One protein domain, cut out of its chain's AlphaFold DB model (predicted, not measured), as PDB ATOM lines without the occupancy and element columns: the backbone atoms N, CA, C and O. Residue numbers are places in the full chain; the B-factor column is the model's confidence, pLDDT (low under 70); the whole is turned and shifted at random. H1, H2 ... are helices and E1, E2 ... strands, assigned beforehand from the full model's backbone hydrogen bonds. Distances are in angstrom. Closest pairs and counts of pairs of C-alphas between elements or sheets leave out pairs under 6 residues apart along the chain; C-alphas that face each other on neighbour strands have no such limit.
ATOM      1  N   ILE A   4      75.974 155.445 143.814       96.12
ATOM      2  CA  ILE A   4      76.157 156.879 144.069       96.12
ATOM      3  C   ILE A   4      77.260 157.478 143.195       96.12
ATOM      4  O   ILE A   4      77.075 158.547 142.630       96.12
ATOM      5  N   VAL A   5      78.360 156.749 142.994       96.25
ATOM      6  CA  VAL A   5      79.456 157.180 142.113       96.25
ATOM      7  C   VAL A   5      78.955 157.294 140.672       96.25
ATOM      8  O   VAL A   5      79.189 158.302 140.013       96.25
ATOM      9  N   GLN A   6      78.167 156.317 140.205       96.31
ATOM     10  CA  GLN A   6      77.523 156.385 138.886       96.31
ATOM     11  C   GLN A   6      76.569 157.581 138.764       96.31
ATOM     12  O   GLN A   6      76.542 158.240 137.725       96.31
ATOM     13  N   ALA A   7      75.792 157.869 139.811       96.75
ATOM     14  CA  ALA A   7      74.882 159.007 139.828       96.75
ATOM     15  C   ALA A   7      75.641 160.337 139.747       96.75
ATOM     16  O   ALA A   7      75.292 161.164 138.913       96.75
ATOM     17  N   VAL A   8      76.708 160.513 140.531       96.94
ATOM     18  CA  VAL A   8      77.508 161.745 140.516       96.94
ATOM     19  C   VAL A   8      78.196 161.966 139.178       96.94
ATOM     20  O   VAL A   8      78.100 163.057 138.624       96.94
ATOM     21  N   ARG A   9      78.792 160.922 138.591       96.06
ATOM     22  CA  ARG A   9      79.361 161.010 137.236       96.06
ATOM     23  C   ARG A   9      78.312 161.444 136.214       96.06
ATOM     24  O   ARG A   9      78.603 162.246 135.335       96.06
ATOM     25  N   LYS A  10      77.078 160.945 136.345       96.62
ATOM     26  CA  LYS A  10      75.968 161.335 135.471       96.62
ATOM     27  C   LYS A  10      75.503 162.775 135.712       96.62
ATOM     28  O   LYS A  10      75.171 163.445 134.745       96.62
ATOM     29  N   MET A  11      75.506 163.249 136.959       96.50
ATOM     30  CA  MET A  11      75.210 164.651 137.279       96.50
ATOM     31  C   MET A  11      76.242 165.593 136.656       96.50
ATOM     32  O   MET A  11      75.855 166.564 136.020       96.50
ATOM     33  N   ALA A  12      77.534 165.272 136.779       95.25
ATOM     34  CA  ALA A  12      78.609 166.063 136.182       95.25
ATOM     35  C   ALA A  12      78.556 166.058 134.643       95.25
ATOM     36  O   ALA A  12      78.754 167.094 134.017       95.25
ATOM     37  N   ALA A  13      78.244 164.909 134.031       94.69
ATOM     38  CA  ALA A  13      78.133 164.779 132.576       94.69
ATOM     39  C   ALA A  13      76.909 165.497 131.977       94.69
ATOM     40  O   ALA A  13      76.960 165.897 130.818       94.69
ATOM     41  N   ASN A  14      75.834 165.656 132.754       94.50
ATOM     42  CA  ASN A  14      74.575 166.277 132.337       94.50
ATOM     43  C   ASN A  14      74.327 167.565 133.129       94.50
ATOM     44  O   ASN A  14      73.300 167.741 133.797       94.50
ATOM     45  N   ALA A  15      75.323 168.444 133.116       90.44
ATOM     46  CA  ALA A  15      75.345 169.644 133.931       90.44
ATOM     47  C   ALA A  15      74.169 170.597 133.630       90.44
ATOM     48  O   ALA A  15      73.755 171.374 134.484       90.44
ATOM     49  N   GLU A  16      73.592 170.560 132.433       91.44
ATOM     50  CA  GLU A  16      72.379 171.298 132.055       91.44
ATOM     51  C   GLU A  16      71.142 170.926 132.889       91.44
ATOM     52  O   GLU A  16      70.217 171.721 133.001       91.44
ATOM     53  N   SER A  17      71.134 169.741 133.507       94.38
ATOM     54  CA  SER A  17      70.059 169.296 134.403       94.38
ATOM     55  C   SER A  17      70.238 169.776 135.850       94.38
ATOM     56  O   SER A  17      69.423 169.423 136.708       94.38
ATOM     57  N   ILE A  18      71.316 170.512 136.142       94.75
ATOM     58  CA  ILE A  18      71.611 171.081 137.460       94.75
ATOM     59  C   ILE A  18      71.049 172.500 137.530       94.75
ATOM     60  O   ILE A  18      71.413 173.354 136.721       94.75
ATOM     61  N   ILE A  19      70.222 172.753 138.542       92.75
ATOM     62  CA  ILE A  19      69.754 174.087 138.919       92.75
ATOM     63  C   ILE A  19      70.335 174.408 140.290       92.75
ATOM     64  O   ILE A  19      70.078 173.707 141.266       92.75
ATOM     65  N   GLU A  20      71.145 175.453 140.355       89.56
ATOM     66  CA  GLU A  20      71.818 175.873 141.579       89.56
ATOM     67  C   GLU A  20      70.885 176.700 142.477       89.56
ATOM     68  O   GLU A  20      70.075 177.493 141.997       89.56
ATOM     69  N   HIS A  21      71.004 176.506 143.791       85.31
ATOM     70  CA  HIS A  21      70.272 177.237 144.828       85.31
ATOM     71  C   HIS A  21      71.239 178.041 145.696       85.31
ATOM     72  O   HIS A  21      72.455 177.912 145.586       85.31
ATOM     73  N   LYS A  22      70.675 178.861 146.592       72.19
ATOM     74  CA  LYS A  22      71.399 179.758 147.506       72.19
ATOM     75  C   LYS A  22      72.655 179.099 148.090       72.19
ATOM     76  O   LYS A  22      72.603 178.000 148.643       72.19
ATOM     77  N   HIS A  23      73.767 179.808 147.960       64.12
ATOM     78  CA  HIS A  23      75.104 179.275 148.177       64.12
ATOM     79  C   HIS A  23      75.643 179.636 149.560       64.12
ATOM     80  O   HIS A  23      75.499 180.774 150.006       64.12
ATOM     81  N   ASP A  24      76.322 178.678 150.183       68.12
ATOM     82  CA  ASP A  24      77.383 178.950 151.151       68.12
ATOM     83  C   ASP A  24      78.719 178.976 150.374       68.12
ATOM     84  O   ASP A  24      78.823 178.445 149.262       68.12
ATOM     85  N   ASP A  25      79.762 179.597 150.910       66.69
ATOM     86  CA  ASP A  25      81.073 179.638 150.257       66.69
ATOM     87  C   ASP A  25      81.766 178.276 150.216       66.69
ATOM     88  O   ASP A  25      82.593 178.029 149.334       66.69
ATOM     89  N   HIS A  26      81.362 177.367 151.101       77.56
ATOM     90  CA  HIS A  26      81.936 176.027 151.216       77.56
ATOM     91  C   HIS A  26      80.987 174.904 150.778       77.56
ATOM     92  O   HIS A  26      81.409 173.751 150.670       77.56
ATOM     93  N   LYS A  27      79.722 175.234 150.485       89.12
ATOM     94  CA  LYS A  27      78.662 174.261 150.205       89.12
ATOM     95  C   LYS A  27      77.740 174.735 149.091       89.12
ATOM     96  O   LYS A  27      77.133 175.803 149.160       89.12
ATOM     97  N   PHE A  28      77.595 173.886 148.083       91.50
ATOM     98  CA  PHE A  28      76.711 174.115 146.948       91.50
ATOM     99  C   PHE A  28      75.409 173.362 147.159       91.50
ATOM    100  O   PHE A  28      75.436 172.141 147.287       91.50
ATOM    101  N   PHE A  29      74.282 174.070 147.162       92.12
ATOM    102  CA  PHE A  29      72.954 173.467 147.086       92.12
ATOM    103  C   PHE A  29      72.481 173.484 145.638       92.12
ATOM    104  O   PHE A  29      72.627 174.492 144.951       92.12
ATOM    105  N   PHE A  30      71.918 172.378 145.161       93.69
ATOM    106  CA  PHE A  30      71.434 172.273 143.789       93.69
ATOM    107  C   PHE A  30      70.333 171.221 143.664       93.69
ATOM    108  O   PHE A  30      70.324 170.216 144.377       93.69
ATOM    109  N   THR A  31      69.404 171.425 142.737       94.75
ATOM    110  CA  THR A  31      68.491 170.377 142.285       94.75
ATOM    111  C   THR A  31      69.007 169.748 140.999       94.75
ATOM    112  O   THR A  31      69.568 170.414 140.135       94.75
ATOM    113  N   TYR A  32      68.806 168.441 140.867       95.50
ATOM    114  CA  TYR A  32      69.072 167.693 139.644       95.50
ATOM    115  C   TYR A  32      67.753 167.213 139.039       95.50
ATOM    116  O   TYR A  32      66.912 166.646 139.751       95.50
ATOM    117  N   MET A  33      67.578 167.431 137.732       93.50
ATOM    118  CA  MET A  33      66.332 167.144 137.001       93.50
ATOM    119  C   MET A  33      65.104 167.795 137.655       93.50
ATOM    120  O   MET A  33      64.058 167.157 137.762       93.50
ATOM    121  N   GLU A  34      65.264 169.011 138.191       90.06
ATOM    122  CA  GLU A  34      64.210 169.788 138.874       90.06
ATOM    123  C   GLU A  34      63.555 169.102 140.090       90.06
ATOM    124  O   GLU A  34      62.630 169.644 140.688       90.06
ATOM    125  N   LYS A  35      64.033 167.919 140.492       91.31
ATOM    126  CA  LYS A  35      63.312 167.042 141.423       91.31
ATOM    127  C   LYS A  35      64.126 166.632 142.636       91.31
ATOM    128  O   LYS A  35      63.584 166.510 143.730       91.31
ATOM    129  N   TYR A  36      65.407 166.341 142.447       94.19
ATOM    130  CA  TYR A  36      66.230 165.765 143.503       94.19
ATOM    131  C   TYR A  36      67.136 166.839 144.069       94.19
ATOM    132  O   TYR A  36      67.991 167.340 143.346       94.19
ATOM    133  N   LEU A  37      66.946 167.185 145.339       93.81
ATOM    134  CA  LEU A  37      67.757 168.181 146.017       93.81
ATOM    135  C   LEU A  37      69.010 167.550 146.615       93.81
ATOM    136  O   LEU A  37      68.948 166.541 147.327       93.81
ATOM    137  N   TRP A  38      70.133 168.201 146.355       95.38
ATOM    138  CA  TRP A  38      71.444 167.796 146.809       95.38
ATOM    139  C   TRP A  38      72.204 168.976 147.396       95.38
ATOM    140  O   TRP A  38      71.974 170.135 147.045       95.38
ATOM    141  N   SER A  39      73.163 168.658 148.256       94.19
ATOM    142  CA  SER A  39      74.268 169.560 148.534       94.19
ATOM    143  C   SER A  39      75.595 168.842 148.402       94.19
ATOM    144  O   SER A  39      75.690 167.668 148.759       94.19
ATOM    145  N   LEU A  40      76.613 169.556 147.937       95.56
ATOM    146  CA  LEU A  40      77.984 169.070 147.868       95.56
ATOM    147  C   LEU A  40      78.911 170.075 148.549       95.56
ATOM    148  O   LEU A  40      78.897 171.263 148.226       95.56
ATOM    149  N   GLU A  41      79.715 169.587 149.484       94.75
ATOM    150  CA  GLU A  41      80.755 170.359 150.166       94.75
ATOM    151  C   GLU A  41      82.090 169.619 150.124       94.75
ATOM    152  O   GLU A  41      82.139 168.393 149.981       94.75
ATOM    153  N   TYR A  42      83.169 170.387 150.231       94.50
ATOM    154  CA  TYR A  42      84.530 169.879 150.343       94.50
ATOM    155  C   TYR A  42      85.097 170.302 151.696       94.50
ATOM    156  O   TYR A  42      85.188 171.497 151.983       94.50
ATOM    157  N   ASP A  43      85.473 169.325 152.519       93.06
ATOM    158  CA  ASP A  43      86.170 169.568 153.775       93.06
ATOM    159  C   ASP A  43      87.673 169.680 153.502       93.06
ATOM    160  O   ASP A  43      88.339 168.699 153.163       93.06
ATOM    161  N   THR A  44      88.221 170.889 153.641       89.25
ATOM    162  CA  THR A  44      89.647 171.153 153.400       89.25
ATOM    163  C   THR A  44      90.558 170.652 154.519       89.25
ATOM    164  O   THR A  44      91.761 170.546 154.303       89.25
ATOM    165  N   ASN A  45      90.027 170.395 155.719       91.69
ATOM    166  CA  ASN A  45      90.822 169.926 156.855       91.69
ATOM    167  C   ASN A  45      91.058 168.420 156.774       91.69
ATOM    168  O   ASN A  45      92.150 167.945 157.077       91.69
ATOM    169  N   GLU A  46      90.029 167.677 156.374       92.12
ATOM    170  CA  GLU A  46      90.073 166.218 156.290       92.12
ATOM    171  C   GLU A  46      90.204 165.677 154.854       92.12
ATOM    172  O   GLU A  46      90.262 164.461 154.677       92.12
ATOM    173  N   ASP A  47      90.258 166.557 153.850       93.81
ATOM    174  CA  ASP A  47      90.396 166.240 152.420       93.81
ATOM    175  C   ASP A  47      89.364 165.213 151.922       93.81
ATOM    176  O   ASP A  47      89.684 164.148 151.389       93.81
ATOM    177  N   TYR A  48      88.081 165.531 152.094       96.06
ATOM    178  CA  TYR A  48      87.004 164.707 151.550       96.06
ATOM    179  C   TYR A  48      85.836 165.540 151.034       96.06
ATOM    180  O   TYR A  48      85.602 166.670 151.456       96.06
ATOM    181  N   TYR A  49      85.065 164.946 150.127       96.69
ATOM    182  CA  TYR A  49      83.815 165.520 149.642       96.69
ATOM    183  C   TYR A  49      82.634 164.860 150.348       96.69
ATOM    184  O   TYR A  49      82.612 163.633 150.504       96.69
ATOM    185  N   LEU A  50      81.643 165.663 150.733       96.69
ATOM    186  CA  LEU A  50      80.381 165.202 151.304       96.69
ATOM    187  C   LEU A  50      79.224 165.579 150.388       96.69
ATOM    188  O   LEU A  50      78.915 166.754 150.200       96.69
ATOM    189  N   LEU A  51      78.555 164.561 149.856       96.81
ATOM    190  CA  LEU A  51      77.311 164.706 149.120       96.81
ATOM    191  C   LEU A  51      76.138 164.365 150.041       96.81
ATOM    192  O   LEU A  51      76.117 163.298 150.657       96.81
ATOM    193  N   GLN A  52      75.137 165.235 150.100       95.44
ATOM    194  CA  GLN A  52      73.923 165.021 150.885       95.44
ATOM    195  C   GLN A  52      72.698 165.061 149.984       95.44
ATOM    196  O   GLN A  52      72.559 165.970 149.172       95.44
ATOM    197  N   PHE A  53      71.804 164.092 150.155       95.31
ATOM    198  CA  PHE A  53      70.487 164.061 149.532       95.31
ATOM    199  C   PHE A  53      69.421 164.524 150.520       95.31
ATOM    200  O   PHE A  53      69.356 164.010 151.641       95.31
ATOM    201  N   TYR A  54      68.549 165.421 150.070       93.31
ATOM    202  CA  TYR A  54      67.429 165.940 150.844       93.31
ATOM    203  C   TYR A  54      66.136 165.331 150.281       93.31
ATOM    204  O   TYR A  54      65.706 165.702 149.187       93.31
ATOM    205  N   PRO A  55      65.502 164.378 150.990       90.75
ATOM    206  CA  PRO A  55      64.304 163.698 150.506       90.75
ATOM    207  C   PRO A  55      63.073 164.612 150.451       90.75
ATOM    208  O   PRO A  55      62.144 164.315 149.704       90.75
ATOM    209  N   ASN A  56      63.061 165.706 151.222       89.06
ATOM    210  CA  ASN A  56      61.946 166.645 151.303       89.06
ATOM    211  C   ASN A  56      62.301 167.990 150.645       89.06
ATOM    212  O   ASN A  56      62.741 168.928 151.309       89.06
ATOM    213  N   LEU A  57      62.134 168.063 149.320       86.69
ATOM    214  CA  LEU A  57      62.381 169.287 148.548       86.69
ATOM    215  C   LEU A  57      61.446 170.429 148.977       86.69
ATOM    216  O   LEU A  57      61.899 171.563 149.087       86.69
ATOM    217  N   GLU A  58      60.169 170.141 149.239       88.06
ATOM    218  CA  GLU A  58      59.175 171.163 149.598       88.06
ATOM    219  C   GLU A  58      59.540 171.875 150.904       88.06
ATOM    220  O   GLU A  58      59.518 173.102 150.967       88.06
ATOM    221  N   GLU A  59      59.945 171.123 151.928       87.88
ATOM    222  CA  GLU A  59      60.379 171.684 153.212       87.88
ATOM    223  C   GLU A  59      61.649 172.533 153.074       87.88
ATOM    224  O   GLU A  59      61.735 173.618 153.654       87.88
ATOM    225  N   PHE A  60      62.608 172.091 152.256       87.50
ATOM    226  CA  PHE A  60      63.796 172.889 151.963       87.50
ATOM    227  C   PHE A  60      63.445 174.203 151.265       87.50
ATOM    228  O   PHE A  60      63.894 175.264 151.704       87.50
ATOM    229  N   MET A  61      62.641 174.146 150.198       85.81
ATOM    230  CA  MET A  61      62.232 175.338 149.452       85.81
ATOM    231  C   MET A  61      61.451 176.294 150.350       85.81
ATOM    232  O   MET A  61      61.738 177.487 150.362       85.81
ATOM    233  N   HIS A  62      60.566 175.766 151.198       88.44
ATOM    234  CA  HIS A  62      59.852 176.547 152.198       88.44
ATOM    235  C   HIS A  62      60.813 177.302 153.131       88.44
ATOM    236  O   HIS A  62      60.661 178.511 153.316       88.44
ATOM    237  N   PHE A  63      61.835 176.647 153.695       86.75
ATOM    238  CA  PHE A  63      62.815 177.349 154.533       86.75
ATOM    239  C   PHE A  63      63.640 178.369 153.749       86.75
ATOM    240  O   PHE A  63      63.937 179.447 154.269       86.75
ATOM    241  N   LEU A  64      63.991 178.059 152.501       83.19
ATOM    242  CA  LEU A  64      64.771 178.945 151.649       83.19
ATOM    243  C   LEU A  64      64.015 180.243 151.329       83.19
ATOM    244  O   LEU A  64      64.560 181.336 151.503       83.19
ATOM    245  N   GLU A  65      62.759 180.114 150.901       86.31
ATOM    246  CA  GLU A  65      61.877 181.212 150.490       86.31
ATOM    247  C   GLU A  65      61.475 182.100 151.669       86.31
ATOM    248  O   GLU A  65      61.426 183.322 151.541       86.31
ATOM    249  N   ASN A  66      61.270 181.507 152.849       87.12
ATOM    250  CA  ASN A  66      60.912 182.243 154.063       87.12
ATOM    251  C   ASN A  66      62.126 182.804 154.824       87.12
ATOM    252  O   ASN A  66      61.983 183.305 155.940       87.12
ATOM    253  N   GLY A  67      63.336 182.717 154.258       82.19
ATOM    254  CA  GLY A  67      64.549 183.240 154.892       82.19
ATOM    255  C   GLY A  67      64.954 182.493 156.168       82.19
ATOM    256  O   GLY A  67      65.707 183.026 156.978       82.19
ATOM    257  N   GLN A  68      64.481 181.259 156.344       85.62
ATOM    258  CA  GLN A  68      64.762 180.381 157.478       85.62
ATOM    259  C   GLN A  68      65.903 179.407 157.160       85.62
ATOM    260  O   GLN A  68      65.856 178.239 157.538       85.62
ATOM    261  N   ALA A  69      66.946 179.869 156.466       77.56
ATOM    262  CA  ALA A  69      68.058 179.022 156.026       77.56
ATOM    263  C   ALA A  69      68.740 178.267 157.187       77.56
ATOM    264  O   ALA A  69      69.202 177.146 157.012       77.56
ATOM    265  N   GLN A  70      68.725 178.828 158.397       79.25
ATOM    266  CA  GLN A  70      69.198 178.180 159.621       79.25
ATOM    267  C   GLN A  70      68.430 176.897 159.998       79.25
ATOM    268  O   GLN A  70      68.937 176.099 160.775       79.25
ATOM    269  N   GLN A  71      67.218 176.691 159.473       83.62
ATOM    270  CA  GLN A  71      66.418 175.476 159.679       83.62
ATOM    271  C   GLN A  71      66.747 174.380 158.652       83.62
ATOM    272  O   GLN A  71      66.352 173.228 158.815       83.62
ATOM    273  N   ILE A  72      67.525 174.684 157.606       81.44
ATOM    274  CA  ILE A  72      67.942 173.679 156.616       81.44
ATOM    275  C   ILE A  72      68.757 172.567 157.290       81.44
ATOM    276  O   ILE A  72      68.615 171.399 156.934       81.44
ATOM    277  N   SER A  73      69.552 172.897 158.315       78.12
ATOM    278  CA  SER A  73      70.338 171.912 159.069       78.12
ATOM    279  C   SER A  73      69.494 170.915 159.870       78.12
ATOM    280  O   SER A  73      70.031 169.895 160.290       78.12
ATOM    281  N   SER A  74      68.202 171.184 160.104       83.81
ATOM    282  CA  SER A  74      67.298 170.223 160.755       83.81
ATOM    283  C   SER A  74      66.625 169.249 159.786       83.81
ATOM    284  O   SER A  74      65.986 168.301 160.241       83.81
ATOM    285  N   ILE A  75      66.774 169.439 158.471       86.56
ATOM    286  CA  ILE A  75      66.227 168.507 157.482       86.56
ATOM    287  C   ILE A  75      67.028 167.203 157.531       86.56
ATOM    288  O   ILE A  75      68.258 167.196 157.467       86.56
ATOM    289  N   SER A  76      66.320 166.077 157.617       88.56
ATOM    290  CA  SER A  76      66.941 164.755 157.533       88.56
ATOM    291  C   SER A  76      67.574 164.555 156.158       88.56
ATOM    292  O   SER A  76      66.922 164.777 155.139       88.56
ATOM    293  N   THR A  77      68.830 164.113 156.119       92.25
ATOM    294  CA  THR A  77      69.570 163.901 154.869       92.25
ATOM    295  C   THR A  77      70.212 162.525 154.814       92.25
ATOM    296  O   THR A  77      70.509 161.908 155.837       92.25
ATOM    297  N   ILE A  78      70.435 162.038 153.593       95.12
ATOM    298  CA  ILE A  78      71.265 160.856 153.345       95.12
ATOM    299  C   ILE A  78      72.634 161.338 152.883       95.12
ATOM    300  O   ILE A  78      72.733 162.033 151.873       95.12
ATOM    301  N   CYS A  79      73.676 160.949 153.610       95.31
ATOM    302  CA  CYS A  79      75.035 161.426 153.390       95.31
ATOM    303  C   CYS A  79      75.909 160.366 152.714       95.31
ATOM    304  O   CYS A  79      75.873 159.189 153.074       95.31
ATOM    305  N   PHE A  80      76.749 160.811 151.786       96.50
ATOM    306  CA  PHE A  80      77.784 160.015 151.143       96.50
ATOM    307  C   PHE A  80      79.092 160.795 151.196       96.50
ATOM    308  O   PHE A  80      79.189 161.871 150.611       96.50
ATOM    309  N   SER A  81      80.098 160.258 151.881       96.62
ATOM    310  CA  SER A  81      81.435 160.859 151.906       96.62
ATOM    311  C   SER A  81      82.422 160.043 151.082       96.62
ATOM    312  O   SER A  81      82.374 158.809 151.085       96.62
ATOM    313  N   THR A  82      83.363 160.709 150.412       96.81
ATOM    314  CA  THR A  82      84.467 160.013 149.724       96.81
ATOM    315  C   THR A  82      85.333 159.231 150.708       96.81
ATOM    316  O   THR A  82      85.803 158.152 150.365       96.81
ATOM    317  N   LYS A  83      85.440 159.707 151.955       95.25
ATOM    318  CA  LYS A  83      86.107 159.017 153.067       95.25
ATOM    319  C   LYS A  83      85.473 157.659 153.394       95.25
ATOM    320  O   LYS A  83      86.187 156.701 153.650       95.25
ATOM    321  N   GLN A  84      84.142 157.555 153.370       94.88
ATOM    322  CA  GLN A  84      83.434 156.281 153.582       94.88
ATOM    323  C   GLN A  84      83.444 155.380 152.344       94.88
ATOM    324  O   GLN A  84      83.391 154.160 152.476       94.88
ATOM    325  N   LEU A  85      83.443 155.969 151.147       94.62
ATOM    326  CA  LEU A  85      83.472 155.220 149.888       94.62
ATOM    327  C   LEU A  85      84.858 154.644 149.571       94.62
ATOM    328  O   LEU A  85      84.928 153.717 148.766       94.62
ATOM    329  N   ASP A  86      85.911 155.212 150.167       93.25
ATOM    330  CA  ASP A  86      87.299 154.731 150.170       93.25
ATOM    331  C   ASP A  86      87.783 154.254 148.790       93.25
ATOM    332  O   ASP A  86      88.246 153.131 148.590       93.25
ATOM    333  N   SER A  87      87.584 155.100 147.775       95.12
ATOM    334  CA  SER A  87      88.046 154.817 146.416       95.12
ATOM    335  C   SER A  87      88.416 156.087 145.664       95.12
ATOM    336  O   SER A  87      87.703 157.092 145.721       95.12
ATOM    337  N   GLN A  88      89.503 156.002 144.894       95.06
ATOM    338  CA  GLN A  88      89.958 157.092 144.031       95.06
ATOM    339  C   GLN A  88      88.877 157.494 143.022       95.06
ATOM    340  O   GLN A  88      88.620 158.673 142.826       95.06
ATOM    341  N   GLU A  89      88.162 156.512 142.462       95.19
ATOM    342  CA  GLU A  89      87.055 156.767 141.536       95.19
ATOM    343  C   GLU A  89      85.955 157.634 142.169       95.19
ATOM    344  O   GLU A  89      85.426 158.534 141.515       95.19
ATOM    345  N   ALA A  90      85.595 157.382 143.434       96.12
ATOM    346  CA  ALA A  90      84.604 158.192 144.135       96.12
ATOM    347  C   ALA A  90      85.120 159.610 144.397       96.12
ATOM    348  O   ALA A  90      84.372 160.566 144.196       96.12
ATOM    349  N   TYR A  91      86.383 159.732 144.815       97.06
ATOM    350  CA  TYR A  91      87.028 161.022 145.048       97.06
ATOM    351  C   TYR A  91      87.042 161.873 143.777       97.06
ATOM    352  O   TYR A  91      86.527 162.989 143.787       97.06
ATOM    353  N   ASP A  92      87.547 161.317 142.677       97.38
ATOM    354  CA  ASP A  92      87.640 162.007 141.391       97.38
ATOM    355  C   ASP A  92      86.248 162.402 140.884       97.38
ATOM    356  O   ASP A  92      86.022 163.551 140.524       97.38
ATOM    357  N   SER A  93      85.266 161.497 140.978       97.00
ATOM    358  CA  SER A  93      83.892 161.790 140.550       97.00
ATOM    359  C   SER A  93      83.260 162.944 141.338       97.00
ATOM    360  O   SER A  93      82.563 163.779 140.763       97.00
ATOM    361  N   PHE A  94      83.451 162.985 142.662       97.31
ATOM    362  CA  PHE A  94      82.886 164.052 143.497       97.31
ATOM    363  C   PHE A  94      83.629 165.372 143.282       97.31
ATOM    364  O   PHE A  94      82.990 166.422 143.225       97.31
ATOM    365  N   LYS A  95      84.952 165.318 143.095       96.50
ATOM    366  CA  LYS A  95      85.776 166.469 142.727       96.50
ATOM    367  C   LYS A  95      85.338 167.082 141.402       96.50
ATOM    368  O   LYS A  95      85.174 168.298 141.350       96.50
ATOM    369  N   ASP A  96      85.108 166.269 140.372       96.25
ATOM    370  CA  ASP A  96      84.667 166.743 139.056       96.25
ATOM    371  C   ASP A  96      83.343 167.512 139.167       96.25
ATOM    372  O   ASP A  96      83.222 168.636 138.675       96.25
ATOM    373  N   LEU A  97      82.363 166.952 139.889       96.25
ATOM    374  CA  LEU A  97      81.091 167.635 140.134       96.25
ATOM    375  C   LEU A  97      81.282 168.929 140.944       96.25
ATOM    376  O   LEU A  97      80.683 169.950 140.618       96.25
ATOM    377  N   PHE A  98      82.119 168.910 141.983       94.38
ATOM    378  CA  PHE A  98      82.388 170.094 142.803       94.38
ATOM    379  C   PHE A  98      83.053 171.213 141.998       94.38
ATOM    380  O   PHE A  98      82.675 172.377 142.126       94.38
ATOM    381  N   GLN A  99      84.029 170.877 141.153       92.12
ATOM    382  CA  GLN A  99      84.701 171.841 140.287       92.12
ATOM    383  C   GLN A  99      83.743 172.446 139.262       92.12
ATOM    384  O   GLN A  99      83.802 173.653 139.053       92.12
ATOM    385  N   LEU A 100      82.827 171.651 138.705       92.56
ATOM    386  CA  LEU A 100      81.778 172.134 137.807       92.56
ATOM    387  C   LEU A 100      80.816 173.114 138.502       92.56
ATOM    388  O   LEU A 100      80.533 174.186 137.974       92.56
ATOM    389  N   LEU A 101      80.337 172.789 139.707       92.06
ATOM    390  CA  LEU A 101      79.488 173.706 140.487       92.06
ATOM    391  C   LEU A 101      80.242 175.001 140.834       92.06
ATOM    392  O   LEU A 101      79.697 176.102 140.773       92.06
ATOM    393  N   LYS A 102      81.532 174.882 141.160       89.06
ATOM    394  CA  LYS A 102      82.386 176.031 141.457       89.06
ATOM    395  C   LYS A 102      82.646 176.897 140.222       89.06
ATOM    396  O   LYS A 102      82.615 178.117 140.354       89.06
ATOM    397  N   SER A 103      82.907 176.309 139.051       87.31
ATOM    398  CA  SER A 103      83.175 177.077 137.829       87.31
ATOM    399  C   SER A 103      81.956 177.900 137.422       87.31
ATOM    400  O   SER A 103      82.098 179.085 137.125       87.31
ATOM    401  N   ARG A 104      80.754 177.322 137.535       86.38
ATOM    402  CA  ARG A 104      79.483 178.011 137.281       86.38
ATOM    403  C   ARG A 104      79.224 179.171 138.234       86.38
ATOM    404  O   ARG A 104      78.908 180.260 137.764       86.38
ATOM    405  N   LYS A 105      79.440 178.984 139.544       81.69
ATOM    406  CA  LYS A 105      79.262 180.052 140.551       81.69
ATOM    407  C   LYS A 105      80.056 181.318 140.217       81.69
ATOM    408  O   LYS A 105      79.582 182.421 140.471       81.69
ATOM    409  N   TYR A 106      81.274 181.163 139.701       79.06
ATOM    410  CA  TYR A 106      82.184 182.285 139.462       79.06
ATOM    411  C   TYR A 106      82.232 182.743 138.004       79.06
ATOM    412  O   TYR A 106      83.105 183.543 137.676       79.06
ATOM    413  N   ASP A 107      81.351 182.224 137.135       80.25
ATOM    414  CA  ASP A 107      81.468 182.407 135.681       80.25
ATOM    415  C   ASP A 107      82.909 182.116 135.202       80.25
ATOM    416  O   ASP A 107      83.435 182.751 134.290       80.25
ATOM    417  N   PHE A 108      83.586 181.167 135.863       80.25
ATOM    418  CA  PHE A 108      85.024 180.961 135.715       80.25
ATOM    419  C   PHE A 108      85.377 180.546 134.292       80.25
ATOM    420  O   PHE A 108      86.411 180.954 133.781       80.25
ATOM    421  N   ASP A 109      84.486 179.809 133.631       78.31
ATOM    422  CA  ASP A 109      84.652 179.430 132.230       78.31
ATOM    423  C   ASP A 109      84.731 180.675 131.326       78.31
ATOM    424  O   ASP A 109      85.615 180.745 130.480       78.31
ATOM    425  N   LYS A 110      83.927 181.722 131.581       79.19
ATOM    426  CA  LYS A 110      84.037 183.001 130.851       79.19
ATOM    427  C   LYS A 110      85.369 183.694 131.126       79.19
ATOM    428  O   LYS A 110      85.987 184.222 130.209       79.19
ATOM    429  N   VAL A 111      85.820 183.681 132.382       84.56
ATOM    430  CA  VAL A 111      87.124 184.249 132.764       84.56
ATOM    431  C   VAL A 111      88.264 183.521 132.047       84.56
ATOM    432  O   VAL A 111      89.206 184.156 131.581       84.56
ATOM    433  N   LEU A 112      88.193 182.191 131.940       82.56
ATOM    434  CA  LEU A 112      89.180 181.402 131.206       82.56
ATOM    435  C   LEU A 112      89.139 181.687 129.703       82.56
ATOM    436  O   LEU A 112      90.203 181.851 129.108       82.56
ATOM    437  N   ASP A 113      87.949 181.788 129.108       86.00
ATOM    438  CA  ASP A 113      87.784 182.133 127.692       86.00
ATOM    439  C   ASP A 113      88.407 183.505 127.371       86.00
ATOM    440  O   ASP A 113      89.094 183.651 126.361       86.00
ATOM    441  N   GLU A 114      88.258 184.494 128.261       87.25
ATOM    442  CA  GLU A 114      88.905 185.810 128.133       87.25
ATOM    443  C   GLU A 114      90.442 185.748 128.213       87.25
ATOM    444  O   GLU A 114      91.122 186.544 127.566       87.25
ATOM    445  N   ILE A 115      91.002 184.820 128.998       86.25
ATOM    446  CA  ILE A 115      92.458 184.633 129.132       86.25
ATOM    447  C   ILE A 115      93.043 183.910 127.916       86.25
ATOM    448  O   ILE A 115      94.155 184.228 127.494       86.25
ATOM    449  N   ILE A 116      92.337 182.895 127.409       84.12
ATOM    450  CA  ILE A 116      92.829 182.016 126.340       84.12
ATOM    451  C   ILE A 116      92.726 182.682 124.964       84.12
ATOM    452  O   ILE A 116      93.544 182.335 124.116       84.12
ATOM    453  N   GLY A 117      91.780 183.621 124.791       53.84
ATOM    454  CA  GLY A 117      91.702 184.620 123.711       53.84
ATOM    455  C   GLY A 117      92.415 184.291 122.404       53.84
ATOM    456  O   GLY A 117      93.608 184.655 122.289       53.84
TER     457      GLY A 117
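AT A GLANCE: This is residues 4 to 117 of the 117 residues of an uncharacterized protein of Chloroherpeton thalassium (strain ATCC 35110 / GB-78) (UniProt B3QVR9). A strongly twisted sheet of five strands has one long helix, H5, laid across one face, and H1 stands beside that helix at the same side of the sheet. A short helical hairpin, H2 and H3, sits at one end of the strands, and H6 turns off from the far end of H5, away from the sheet. The printed part has 114 residues with six named helices and five named strands, in the order H1 E1 E2 E3 E4 H2 H3 E5 H4 H5 H6; the sheet runs E1, E2, E3, E4, E5, all antiparallel, and the class is mixed, helices and strands. It is compact, with a radius of gyration of the C-alphas of 14.6 A and spans of 44 by 33 by 28 A.

IN THESE COORDINATES: H1, residues 4 to 13, begins at C-alpha 4 (76.157, 156.879, 144.069) and measures 14.1 A. Then come E1, residues 18 to 21, E2, residues 27 to 32, 15.7 A, E3, residues 36 to 43, 22.8 A, and E4, residues 48 to 54, 19.6 A. H2 is residues 57 to 65, H3 residues 69 to 74, E5 residues 78 to 81 and H4 residues 82 to 85. H5, residues 88 to 105, is the longest helix at 25.6 A, from C-alpha 88 (89.958, 157.092, 144.031). H6, residues 108 to 116, ends at C-alpha 116 (92.829, 182.016, 126.340).

HOW THE PARTS SIT: E1 to E4 form a meander, each strand the antiparallel neighbour of the one before; E1 and E5 are edge strands. Within hydrogen-bond range are N 19 and O 31 across the neighbours E1 and E2, at 2.9 A, N 30 and O 38 across E2 and E3, at 2.9 A, N 52 and O 39 across E3 and E4, at 2.8 A, and N 80 and O 51 across E4 and E5, at 2.8 A. H5 is on the sheet at a height of 8.9 A and runs across the strands, at 89 degrees to E2 on the local plane; its closest C-alphas to E4 are Phe 94 and Tyr 49, 6.4 A. H1 touches H5, Ala 12 to Leu 97 at 4.9 A between C-alphas, the same way at a tilt of 37 degrees, only just steep; H1 only grazes the sheet. H2 is on the opposite face from H5, with the C-alphas of Leu 57 and Leu 37 6.0 A apart. H2 and H3 form a helical hairpin at a shallow tilt of 31 degrees, closest at the C-alphas of Phe 63 and Ala 69, 5.7 A; H3 is not on the sheet. H4 only grazes the sheet and only just touches H5, with 3 pairs of C-alphas within 8 A, the closest Thr 82 and Tyr 91 at 5.4 A; H5 does so with residues 90 to 94 alone. H6 is close to but not clearly touching H5, about perpendicular at 82 degrees, with the C-alphas of Ser 103 and Asp 109 6.3 A apart. H1, H2, H5 and H6 have every O i to N i+4 pair within hydrogen-bond range; H3 has 0 of 2, but 2 of 3 O i to N i+3 pairs, and H4 is too short for an O i to N i+4 pair.

THE WHOLE: The two C-alphas farthest apart are those of Ser 74 and Gly 117, 46.6 A. The printed part has no cut, and each link is tight. The mean pLDDT of the printed part is 89.7; residues 23 to 25 and 117, the chain's last, are under 70.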